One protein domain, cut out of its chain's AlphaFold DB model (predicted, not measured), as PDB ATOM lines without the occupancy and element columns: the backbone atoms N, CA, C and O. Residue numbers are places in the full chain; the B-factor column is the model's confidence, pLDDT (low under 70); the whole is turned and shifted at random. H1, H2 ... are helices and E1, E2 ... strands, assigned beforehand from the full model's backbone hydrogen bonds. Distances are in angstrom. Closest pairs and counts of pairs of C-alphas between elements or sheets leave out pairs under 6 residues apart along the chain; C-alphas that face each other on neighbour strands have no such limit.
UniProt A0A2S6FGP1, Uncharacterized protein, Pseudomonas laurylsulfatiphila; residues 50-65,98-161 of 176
ATOM      1  N   GLU A  50     288.352 231.179 186.223       96.12
ATOM      2  CA  GLU A  50     287.139 230.966 186.997       96.12
ATOM      3  C   GLU A  50     286.048 230.363 186.108       96.12
ATOM      4  O   GLU A  50     285.844 230.801 184.971       96.12
ATOM      5  N   LYS A  51     285.368 229.339 186.623       95.88
ATOM      6  CA  LYS A  51     284.271 228.650 185.947       95.88
ATOM      7  C   LYS A  51     283.091 228.472 186.877       95.88
ATOM      8  O   LYS A  51     283.256 228.188 188.055       95.88
ATOM      9  N   THR A  52     281.895 228.626 186.344       97.31
ATOM     10  CA  THR A  52     280.649 228.524 187.101       97.31
ATOM     11  C   THR A  52     280.051 227.125 186.975       97.31
ATOM     12  O   THR A  52     280.048 226.528 185.900       97.31
ATOM     13  N   VAL A  53     279.542 226.584 188.079       96.75
ATOM     14  CA  VAL A  53     278.939 225.250 188.136       96.75
ATOM     15  C   VAL A  53     277.564 225.343 188.767       96.75
ATOM     16  O   VAL A  53     277.430 225.832 189.889       96.75
ATOM     17  N   LEU A  54     276.558 224.812 188.080       97.75
ATOM     18  CA  LEU A  54     275.275 224.489 188.686       97.75
ATOM     19  C   LEU A  54     275.285 223.014 189.092       97.75
ATOM     20  O   LEU A  54     275.334 222.142 188.228       97.75
ATOM     21  N   LEU A  55     275.244 222.747 190.397       96.69
ATOM     22  CA  LEU A  55     275.123 221.411 190.975       96.69
ATOM     23  C   LEU A  55     273.690 221.194 191.468       96.69
ATOM     24  O   LEU A  55     273.231 221.859 192.395       96.69
ATOM     25  N   VAL A  56     272.992 220.237 190.868       96.88
ATOM     26  CA  VAL A  56     271.597 219.917 191.177       96.88
ATOM     27  C   VAL A  56     271.511 218.560 191.856       96.88
ATOM     28  O   VAL A  56     271.735 217.527 191.228       96.88
ATOM     29  N   ALA A  57     271.141 218.548 193.132       95.56
ATOM     30  CA  ALA A  57     270.728 217.338 193.824       95.56
ATOM     31  C   ALA A  57     269.275 217.010 193.457       95.56
ATOM     32  O   ALA A  57     268.355 217.765 193.772       95.56
ATOM     33  N   THR A  58     269.060 215.895 192.766       94.62
ATOM     34  CA  THR A  58     267.722 215.460 192.346       94.62
ATOM     35  C   THR A  58     267.120 214.471 193.331       94.62
ATOM     36  O   THR A  58     267.774 213.505 193.725       94.62
ATOM     37  N   HIS A  59     265.850 214.690 193.658       93.25
ATOM     38  CA  HIS A  59     265.026 213.829 194.494       93.25
ATOM     39  C   HIS A  59     263.871 213.318 193.631       93.25
ATOM     40  O   HIS A  59     262.858 213.995 193.447       93.25
ATOM     41  N   TRP A  60     264.073 212.146 193.038       91.19
ATOM     42  CA  TRP A  60     263.081 211.444 192.228       91.19
ATOM     43  C   TRP A  60     261.998 210.821 193.102       91.19
ATOM     44  O   TRP A  60     262.220 210.581 194.296       91.19
ATOM     45  N   LEU A  61     260.856 210.503 192.493       88.94
ATOM     46  CA  LEU A  61     259.803 209.738 193.152       88.94
ATOM     47  C   LEU A  61     260.393 208.444 193.738       88.94
ATOM     48  O   LEU A  61     261.114 207.721 193.048       88.94
ATOM     49  N   ASP A  62     260.126 208.202 195.021       81.25
ATOM     50  CA  ASP A  62     260.609 207.054 195.808       81.25
ATOM     51  C   ASP A  62     262.139 206.938 195.977       81.25
ATOM     52  O   ASP A  62     262.642 205.933 196.487       81.25
ATOM     53  N   SER A  63     262.904 207.964 195.593       81.94
ATOM     54  CA  SER A  63     264.349 208.001 195.845       81.94
ATOM     55  C   SER A  63     264.674 208.398 197.285       81.94
ATOM     56  O   SER A  63     263.880 209.020 197.994       81.94
ATOM     57  N   LYS A  64     265.880 208.039 197.731       83.56
ATOM     58  CA  LYS A  64     266.396 208.507 199.017       83.56
ATOM     59  C   LYS A  64     266.738 209.990 198.933       83.56
ATOM     60  O   LYS A  64     267.247 210.467 197.923       83.56
ATOM     61  N   GLU A  65     266.541 210.687 200.043       86.31
ATOM     62  CA  GLU A  65     266.962 212.077 200.177       86.31
ATOM     63  C   GLU A  65     268.493 212.204 200.057       86.31
ATOM     64  O   GLU A  65     269.255 211.325 200.477       86.31
ATOM     65  N   LYS A  98     283.116 228.137 190.807       96.50
ATOM     66  CA  LYS A  98     282.105 228.877 191.565       96.50
ATOM     67  C   LYS A  98     280.801 228.108 191.524       96.50
ATOM     68  O   LYS A  98     280.208 227.934 190.462       96.50
ATOM     69  N   TRP A  99     280.372 227.646 192.686       96.12
ATOM     70  CA  TRP A  99     279.276 226.699 192.803       96.12
ATOM     71  C   TRP A  99     277.958 227.393 193.107       96.12
ATOM     72  O   TRP A  99     277.870 228.256 193.976       96.12
ATOM     73  N   THR A 100     276.909 226.959 192.424       97.38
ATOM     74  CA  THR A 100     275.524 227.109 192.857       97.38
ATOM     75  C   THR A 100     274.977 225.711 193.091       97.38
ATOM     76  O   THR A 100     274.849 224.939 192.144       97.38
ATOM     77  N   THR A 101     274.679 225.377 194.345       95.94
ATOM     78  CA  THR A 101     274.168 224.054 194.721       95.94
ATOM     79  C   THR A 101     272.702 224.161 195.105       95.94
ATOM     80  O   THR A 101     272.360 224.903 196.024       95.94
ATOM     81  N   ILE A 102     271.840 223.412 194.421       96.88
ATOM     82  CA  ILE A 102     270.391 223.399 194.659       96.88
ATOM     83  C   ILE A 102     269.872 221.973 194.826       96.88
ATOM     84  O   ILE A 102     270.517 221.010 194.416       96.88
ATOM     85  N   SER A 103     268.682 221.847 195.408       96.50
ATOM     86  CA  SER A 103     267.930 220.595 195.481       96.50
ATOM     87  C   SER A 103     266.603 220.752 194.743       96.50
ATOM     88  O   SER A 103     265.922 221.772 194.874       96.50
ATOM     89  N   VAL A 104     266.233 219.743 193.955       96.62
ATOM     90  CA  VAL A 104     264.985 219.720 193.186       96.62
ATOM     91  C   VAL A 104     264.227 218.419 193.421       96.62
ATOM     92  O   VAL A 104     264.823 217.342 193.487       96.62
ATOM     93  N   ARG A 105     262.897 218.510 193.501       94.88
ATOM     94  CA  ARG A 105     262.005 217.345 193.494       94.88
ATOM     95  C   ARG A 105     261.500 217.084 192.080       94.88
ATOM     96  O   ARG A 105     261.148 218.020 191.363       94.88
ATOM     97  N   ILE A 106     261.487 215.814 191.693       94.31
ATOM     98  CA  ILE A 106     261.006 215.347 190.397       94.31
ATOM     99  C   ILE A 106     259.919 214.304 190.660       94.31
ATOM    100  O   ILE A 106     260.209 213.183 191.072       94.31
ATOM    101  N   ASP A 107     258.666 214.676 190.395       92.88
ATOM    102  CA  ASP A 107     257.468 213.882 190.719       92.88
ATOM    103  C   ASP A 107     257.212 212.744 189.712       92.88
ATOM    104  O   ASP A 107     256.092 212.503 189.259       92.88
ATOM    105  N   LYS A 108     258.276 212.055 189.305       91.94
ATOM    106  CA  LYS A 108     258.219 210.861 188.465       91.94
ATOM    107  C   LYS A 108     259.382 209.920 188.787       91.94
ATOM    108  O   LYS A 108     260.393 210.374 189.329       91.94
ATOM    109  N   PRO A 109     259.260 208.623 188.460       88.69
ATOM    110  CA  PRO A 109     260.354 207.675 188.621       88.69
ATOM    111  C   PRO A 109     261.574 208.054 187.778       88.69
ATOM    112  O   PRO A 109     261.445 208.680 186.721       88.69
ATOM    113  N   TYR A 110     262.754 207.612 188.215       86.88
ATOM    114  CA  TYR A 110     263.988 207.783 187.451       86.88
ATOM    115  C   TYR A 110     263.879 207.117 186.063       86.88
ATOM    116  O   TYR A 110     263.532 205.935 185.987       86.88
ATOM    117  N   PRO A 111     264.217 207.812 184.957       85.25
ATOM    118  CA  PRO A 111     263.979 207.337 183.592       85.25
ATOM    119  C   PRO A 111     264.955 206.242 183.124       85.25
ATOM    120  O   PRO A 111     264.905 205.837 181.963       85.25
ATOM    121  N   GLN A 112     265.855 205.775 183.997       80.50
ATOM    122  CA  GLN A 112     266.859 204.729 183.733       80.50
ATOM    123  C   GLN A 112     267.775 205.028 182.532       80.50
ATOM    124  O   GLN A 112     268.315 204.119 181.908       80.50
ATOM    125  N   ASN A 113     267.965 206.306 182.192       84.88
ATOM    126  CA  ASN A 113     268.893 206.736 181.150       84.88
ATOM    127  C   ASN A 113     269.430 208.151 181.416       84.88
ATOM    128  O   ASN A 113     268.720 209.005 181.950       84.88
ATOM    129  N   PHE A 114     270.671 208.385 180.988       83.81
ATOM    130  CA  PHE A 114     271.414 209.629 181.196       83.81
ATOM    131  C   PHE A 114     270.693 210.875 180.670       83.81
ATOM    132  O   PHE A 114     270.483 211.840 181.402       83.81
ATOM    133  N   SER A 115     270.293 210.851 179.396       88.31
ATOM    134  CA  SER A 115     269.739 212.023 178.711       88.31
ATOM    135  C   SER A 115     268.390 212.447 179.288       88.31
ATOM    136  O   SER A 115     268.133 213.637 179.449       88.31
ATOM    137  N   GLY A 116     267.534 211.478 179.624       91.62
ATOM    138  CA  GLY A 116     266.264 211.727 180.298       91.62
ATOM    139  C   GLY A 116     266.479 212.329 181.682       91.62
ATOM    140  O   GLY A 116     265.860 213.340 182.001       91.62
ATOM    141  N   ALA A 117     267.406 211.766 182.462       90.75
ATOM    142  CA  ALA A 117     267.718 212.263 183.797       90.75
ATOM    143  C   ALA A 117     268.262 213.701 183.782       90.75
ATOM    144  O   ALA A 117     267.814 214.528 184.575       90.75
ATOM    145  N   LEU A 118     269.165 214.025 182.847       93.00
ATOM    146  CA  LEU A 118     269.669 215.390 182.673       93.00
ATOM    147  C   LEU A 118     268.559 216.369 182.286       93.00
ATOM    148  O   LEU A 118     268.476 217.441 182.878       93.00
ATOM    149  N   ARG A 119     267.716 216.008 181.309       94.56
ATOM    150  CA  ARG A 119     266.619 216.872 180.851       94.56
ATOM    151  C   ARG A 119     265.652 217.188 181.987       94.56
ATOM    152  O   ARG A 119     265.263 218.333 182.166       94.56
ATOM    153  N   ASP A 120     265.282 216.183 182.769       96.25
ATOM    154  CA  ASP A 120     264.322 216.361 183.855       96.25
ATOM    155  C   ASP A 120     264.912 217.186 185.009       96.25
ATOM    156  O   ASP A 120     264.213 218.007 185.602       96.25
ATOM    157  N   ALA A 121     266.207 217.014 185.293       95.75
ATOM    158  CA  ALA A 121     266.932 217.855 186.239       95.75
ATOM    159  C   ALA A 121     267.035 219.310 185.752       95.75
ATOM    160  O   ALA A 121     266.838 220.228 186.544       95.75
ATOM    161  N   GLU A 122     267.298 219.525 184.457       96.50
ATOM    162  CA  GLU A 122     267.305 220.850 183.820       96.50
ATOM    163  C   GLU A 122     265.932 221.522 183.939       96.50
ATOM    164  O   GLU A 122     265.839 222.651 184.416       96.50
ATOM    165  N   GLU A 123     264.855 220.822 183.575       97.81
ATOM    166  CA  GLU A 123     263.489 221.338 183.687       97.81
ATOM    167  C   GLU A 123     263.121 221.683 185.137       97.81
ATOM    168  O   GLU A 123     262.471 222.699 185.396       97.81
ATOM    169  N   ALA A 124     263.530 220.853 186.100       97.94
ATOM    170  CA  ALA A 124     263.252 221.080 187.514       97.94
ATOM    171  C   ALA A 124     264.061 222.252 188.097       97.94
ATOM    172  O   ALA A 124     263.509 223.060 188.845       97.94
ATOM    173  N   ALA A 125     265.335 222.390 187.721       98.19
ATOM    174  CA  ALA A 125     266.173 223.528 188.101       98.19
ATOM    175  C   ALA A 125     265.641 224.842 187.509       98.19
ATOM    176  O   ALA A 125     265.530 225.848 188.215       98.19
ATOM    177  N   LEU A 126     265.214 224.810 186.242       98.38
ATOM    178  CA  LEU A 126     264.658 225.973 185.555       98.38
ATOM    179  C   LEU A 126     263.378 226.481 186.229       98.38
ATOM    180  O   LEU A 126     263.195 227.689 186.359       98.38
ATOM    181  N   LYS A 127     262.518 225.585 186.734       98.12
ATOM    182  CA  LYS A 127     261.323 225.961 187.518       98.12
ATOM    183  C   LYS A 127     261.656 226.715 188.810       98.12
ATOM    184  O   LYS A 127     260.813 227.464 189.293       98.12
ATOM    185  N   GLN A 128     262.858 226.538 189.356       98.00
ATOM    186  CA  GLN A 128     263.360 227.305 190.502       98.00
ATOM    187  C   GLN A 128     264.133 228.575 190.093       98.00
ATOM    188  O   GLN A 128     264.633 229.285 190.960       98.00
ATOM    189  N   GLY A 129     264.226 228.879 188.794       98.00
ATOM    190  CA  GLY A 129     264.925 230.054 188.266       98.00
ATOM    191  C   GLY A 129     266.394 229.827 187.903       98.00
ATOM    192  O   GLY A 129     267.082 230.791 187.576       98.00
ATOM    193  N   TYR A 130     266.882 228.583 187.923       98.31
ATOM    194  CA  TYR A 130     268.266 228.252 187.576       98.31
ATOM    195  C   TYR A 130     268.347 227.660 186.165       98.31
ATOM    196  O   TYR A 130     268.107 226.469 185.964       98.31
ATOM    197  N   ASP A 131     268.699 228.488 185.180       97.62
ATOM    198  CA  ASP A 131     268.989 228.023 183.818       97.62
ATOM    199  C   ASP A 131     270.435 227.524 183.725       97.62
ATOM    200  O   ASP A 131     271.388 228.304 183.809       97.62
ATOM    201  N   GLN A 132     270.597 226.224 183.486       95.31
ATOM    202  CA  GLN A 132     271.891 225.566 183.321       95.31
ATOM    203  C   GLN A 132     272.759 226.175 182.203       95.31
ATOM    204  O   GLN A 132     273.984 226.058 182.244       95.31
ATOM    205  N   LYS A 133     272.157 226.844 181.208       95.19
ATOM    206  CA  LYS A 133     272.886 227.510 180.113       95.19
ATOM    207  C   LYS A 133     273.642 228.753 180.574       95.19
ATOM    208  O   LYS A 133     274.535 229.205 179.866       95.19
ATOM    209  N   SER A 134     273.304 229.281 181.751       97.06
ATOM    210  CA  SER A 134     274.006 230.405 182.379       97.06
ATOM    211  C   SER A 134     275.289 229.981 183.105       97.06
ATOM    212  O   SER A 134     275.978 230.834 183.654       97.06
ATOM    213  N   TYR A 135     275.603 228.680 183.117       97.19
ATOM    214  CA  TYR A 135     276.750 228.107 183.813       97.19
ATOM    215  C   TYR A 135     277.712 227.429 182.834       97.19
ATOM    216  O   TYR A 135     277.293 226.799 181.854       97.19
ATOM    217  N   ASP A 136     279.013 227.496 183.132       95.38
ATOM    218  CA  ASP A 136     280.030 226.760 182.373       95.38
ATOM    219  C   ASP A 136     279.823 225.246 182.493       95.38
ATOM    220  O   ASP A 136     280.100 224.529 181.539       95.38
ATOM    221  N   TYR A 137     279.314 224.760 183.631       94.88
ATOM    222  CA  TYR A 137     279.101 223.342 183.914       94.88
ATOM    223  C   TYR A 137     277.736 223.059 184.549       94.88
ATOM    224  O   TYR A 137     277.250 223.828 185.379       94.88
ATOM    225  N   PHE A 138     277.150 221.910 184.197       96.06
ATOM    226  CA  PHE A 138     275.878 221.433 184.747       96.06
ATOM    227  C   PHE A 138     276.023 220.027 185.325       96.06
ATOM    228  O   PHE A 138     276.126 219.044 184.587       96.06
ATOM    229  N   PHE A 139     276.070 219.934 186.648       95.06
ATOM    230  CA  PHE A 139     276.292 218.690 187.370       95.06
ATOM    231  C   PHE A 139     275.006 218.268 188.061       95.06
ATOM    232  O   PHE A 139     274.334 219.071 188.702       95.06
ATOM    233  N   VAL A 140     274.684 216.989 187.963       94.44
ATOM    234  CA  VAL A 140     273.505 216.410 188.596       94.44
ATOM    235  C   VAL A 140     273.954 215.299 189.531       94.44
ATOM    236  O   VAL A 140     274.760 214.445 189.161       94.44
ATOM    237  N   LEU A 141     273.441 215.316 190.756       92.94
ATOM    238  CA  LEU A 141     273.691 214.292 191.757       92.94
ATOM    239  C   LEU A 141     272.385 213.607 192.142       92.94
ATOM    240  O   LEU A 141     271.371 214.250 192.409       92.94
ATOM    241  N   GLU A 142     272.440 212.286 192.218       87.50
ATOM    242  CA  GLU A 142     271.313 211.444 192.570       87.50
ATOM    243  C   GLU A 142     271.730 210.415 193.626       87.50
ATOM    244  O   GLU A 142     272.784 209.774 193.536       87.50
ATOM    245  N   ASN A 143     270.871 210.214 194.627       84.69
ATOM    246  CA  ASN A 143     271.059 209.169 195.627       84.69
ATOM    247  C   ASN A 143     270.435 207.838 195.174       84.69
ATOM    248  O   ASN A 143     269.432 207.372 195.718       84.69
ATOM    249  N   SER A 144     271.044 207.219 194.164       77.94
ATOM    250  CA  SER A 144     270.673 205.893 193.662       77.94
ATOM    251  C   SER A 144     271.899 205.019 193.403       77.94
ATOM    252  O   SER A 144     273.040 205.437 193.610       77.94
ATOM    253  N   VAL A 145     271.677 203.763 193.006       76.50
ATOM    254  CA  VAL A 145     272.752 202.837 192.630       76.50
ATOM    255  C   VAL A 145     273.276 203.209 191.243       76.50
ATOM    256  O   VAL A 145     272.498 203.346 190.304       76.50
ATOM    257  N   GLY A 146     274.594 203.337 191.097       78.69
ATOM    258  CA  GLY A 146     275.225 203.608 189.809       78.69
ATOM    259  C   GLY A 146     276.631 204.181 189.954       78.69
ATOM    260  O   GLY A 146     277.237 204.096 191.021       78.69
ATOM    261  N   GLY A 147     277.124 204.772 188.867       82.38
ATOM    262  CA  GLY A 147     278.386 205.509 188.816       82.38
ATOM    263  C   GLY A 147     278.227 206.881 188.161       82.38
ATOM    264  O   GLY A 147     277.110 207.390 188.012       82.38
ATOM    265  N   GLY A 148     279.359 207.469 187.773       85.81
ATOM    266  CA  GLY A 148     279.418 208.736 187.050       85.81
ATOM    267  C   GLY A 148     279.318 208.549 185.538       85.81
ATOM    268  O   GLY A 148     279.966 207.670 184.975       85.81
ATOM    269  N   GLU A 149     278.539 209.400 184.883       87.00
ATOM    270  CA  GLU A 149     278.432 209.486 183.425       87.00
ATOM    271  C   GLU A 149     278.590 210.952 183.000       87.00
ATOM    272  O   GLU A 149     278.108 211.853 183.687       87.00
ATOM    273  N   ALA A 150     279.272 211.209 181.883       85.69
ATOM    274  CA  ALA A 150     279.493 212.558 181.363       85.69
ATOM    275  C   ALA A 150     279.371 212.586 179.835       85.69
ATOM    276  O   ALA A 150     279.817 211.666 179.149       85.69
ATOM    277  N   TYR A 151     278.786 213.658 179.293       75.75
ATOM    278  CA  TYR A 151     278.626 213.832 177.846       75.75
ATOM    279  C   TYR A 151     279.798 214.609 177.260       75.75
ATOM    280  O   TYR A 151     280.073 215.712 177.723       75.75
ATOM    281  N   MET A 152     280.451 214.104 176.209       65.44
ATOM    282  CA  MET A 152     281.477 214.857 175.477       65.44
ATOM    283  C   MET A 152     280.842 215.958 174.605       65.44
ATOM    284  O   MET A 152     279.903 215.658 173.871       65.44
ATOM    285  N   PRO A 153     281.332 217.218 174.628       62.53
ATOM    286  CA  PRO A 153     282.666 217.654 175.067       62.53
ATOM    287  C   PRO A 153     282.831 218.062 176.554       62.53
ATOM    288  O   PRO A 153     283.726 218.831 176.875       62.53
ATOM    289  N   GLY A 154     282.045 217.521 177.486       74.31
ATOM    290  CA  GLY A 154     282.387 217.471 178.919       74.31
ATOM    291  C   GLY A 154     281.708 218.512 179.810       74.31
ATOM    292  O   GLY A 154     282.200 218.789 180.899       74.31
ATOM    293  N   ARG A 155     280.595 219.112 179.370       88.56
ATOM    294  CA  ARG A 155     279.906 220.174 180.129       88.56
ATOM    295  C   ARG A 155     278.949 219.654 181.204       88.56
ATOM    296  O   ARG A 155     278.693 220.334 182.197       88.56
ATOM    297  N   SER A 156     278.382 218.476 180.971       91.06
ATOM    298  CA  SER A 156     277.319 217.918 181.798       91.06
ATOM    299  C   SER A 156     277.690 216.537 182.299       91.06
ATOM    300  O   SER A 156     278.170 215.706 181.523       91.06
ATOM    301  N   LEU A 157     277.440 216.305 183.584       91.12
ATOM    302  CA  LEU A 157     277.677 215.022 184.232       91.12
ATOM    303  C   LEU A 157     276.536 214.668 185.181       91.12
ATOM    304  O   LEU A 157     275.913 215.548 185.776       91.12
ATOM    305  N   ILE A 158     276.311 213.369 185.341       90.62
ATOM    306  CA  ILE A 158     275.468 212.792 186.386       90.62
ATOM    307  C   ILE A 158     276.360 211.924 187.266       90.62
ATOM    308  O   ILE A 158     277.086 211.074 186.752       90.62
ATOM    309  N   VAL A 159     276.269 212.089 188.585       89.00
ATOM    310  CA  VAL A 159     276.861 211.167 189.561       89.00
ATOM    311  C   VAL A 159     275.763 210.460 190.341       89.00
ATOM    312  O   VAL A 159     274.923 211.095 190.979       89.00
ATOM    313  N   ARG A 160     275.825 209.128 190.320       84.62
ATOM    314  CA  ARG A 160     275.043 208.219 191.167       84.62
ATOM    315  C   ARG A 160     275.985 207.457 192.096       84.62
ATOM    316  O   ARG A 160     277.199 207.484 191.911       84.62
ATOM    317  N   GLY A 161     275.437 206.754 193.080       68.06
ATOM    318  CA  GLY A 161     276.212 205.851 193.934       68.06
ATOM    319  C   GLY A 161     276.482 206.355 195.350       68.06
ATOM    320  O   GLY A 161     277.243 205.720 196.072       68.06
TER     321      GLY A 161
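What this domain is: This is residues 50 to 65 and 98 to 161 of the 176 residues of an uncharacterized protein of Pseudomonas laurylsulfatiphila (UniProt A0A2S6FGP1). A twisted sheet of five strands curls round one helix, H1, which packs over one face of it, the two making two layers. The long strands E2 and E1 lie side by side at one side of the sheet, E3 comes next, and the short hairpin of E4 and E5 makes the other side. The printed part has 80 residues, with one named helix and five named strands in the order E1, E2, H1, E3, E4, E5; the sheet's order is E2, E1, E3, E5, E4, mixed, and the class is mixed, helices and strands. The whole is compact, with a radius of gyration of the C-alphas of 11.7 A and spans of 36 by 26 by 18 A.

How they stand to each other: E1, residues 50 to 60, is an inner strand and the parallel neighbour of E2, residues 98 to 106, an edge strand, at 17 degrees; N 55 and O 100 are within hydrogen-bond range at 2.8 A. On the other side of E1 is E3, residues 137 to 142, parallel at 26 degrees, with N 139 and O 54 at 2.8 A. E3 is the parallel neighbour of E5, residues 156 to 159, at 21 degrees, with N 159 and O 140 at 2.9 A. E5 and the edge strand E4, residues 148 to 151, form a hairpin, antiparallel at 167 degrees, with N 149 and O 158 at 2.9 A. H1, residues 114 to 127, is on the sheet. The closest C-alphas of H1 and E2 are those of Ala 124 and Val 104, 6.1 A apart; those of H1 and E5 are Phe 114 and Ile 158, 7.3 A apart. E2, H1 and E3 form a split strand-helix-strand unit, two strands running the same way with E1 between them, and its crossover is right-handed. In H1 every O i to N i+4 pair is within hydrogen-bond range. E2 and E4 are apart.

Where its parts are: E1 begins at C-alpha 50, (287.139, 230.966, 186.997), and is 31.4 A long. E2 is 25.1 A long, and H1, from C-alpha 114 at (271.414, 209.629, 181.196), is 20.2 A. E3 is 16.6 A long. E4 and E5 have four residues each, and E5 ends at C-alpha 159, (276.861, 211.167, 189.561).

The domain as a whole: The two C-alphas farthest apart are those of Glu 50 and Asp 62, 36.8 A. Residues 66 to 97, in the link from E1 to E2, are not printed; C-alphas 65 and 98 are 24.2 A apart across the cut. Of the links that are printed whole, E3 to E4 and E4 to E5 are tight, and E2 to H1 and H1 to E3 are short. The mean pLDDT of the printed part is 90.5, with residues 152 to 153 and 161 under 70.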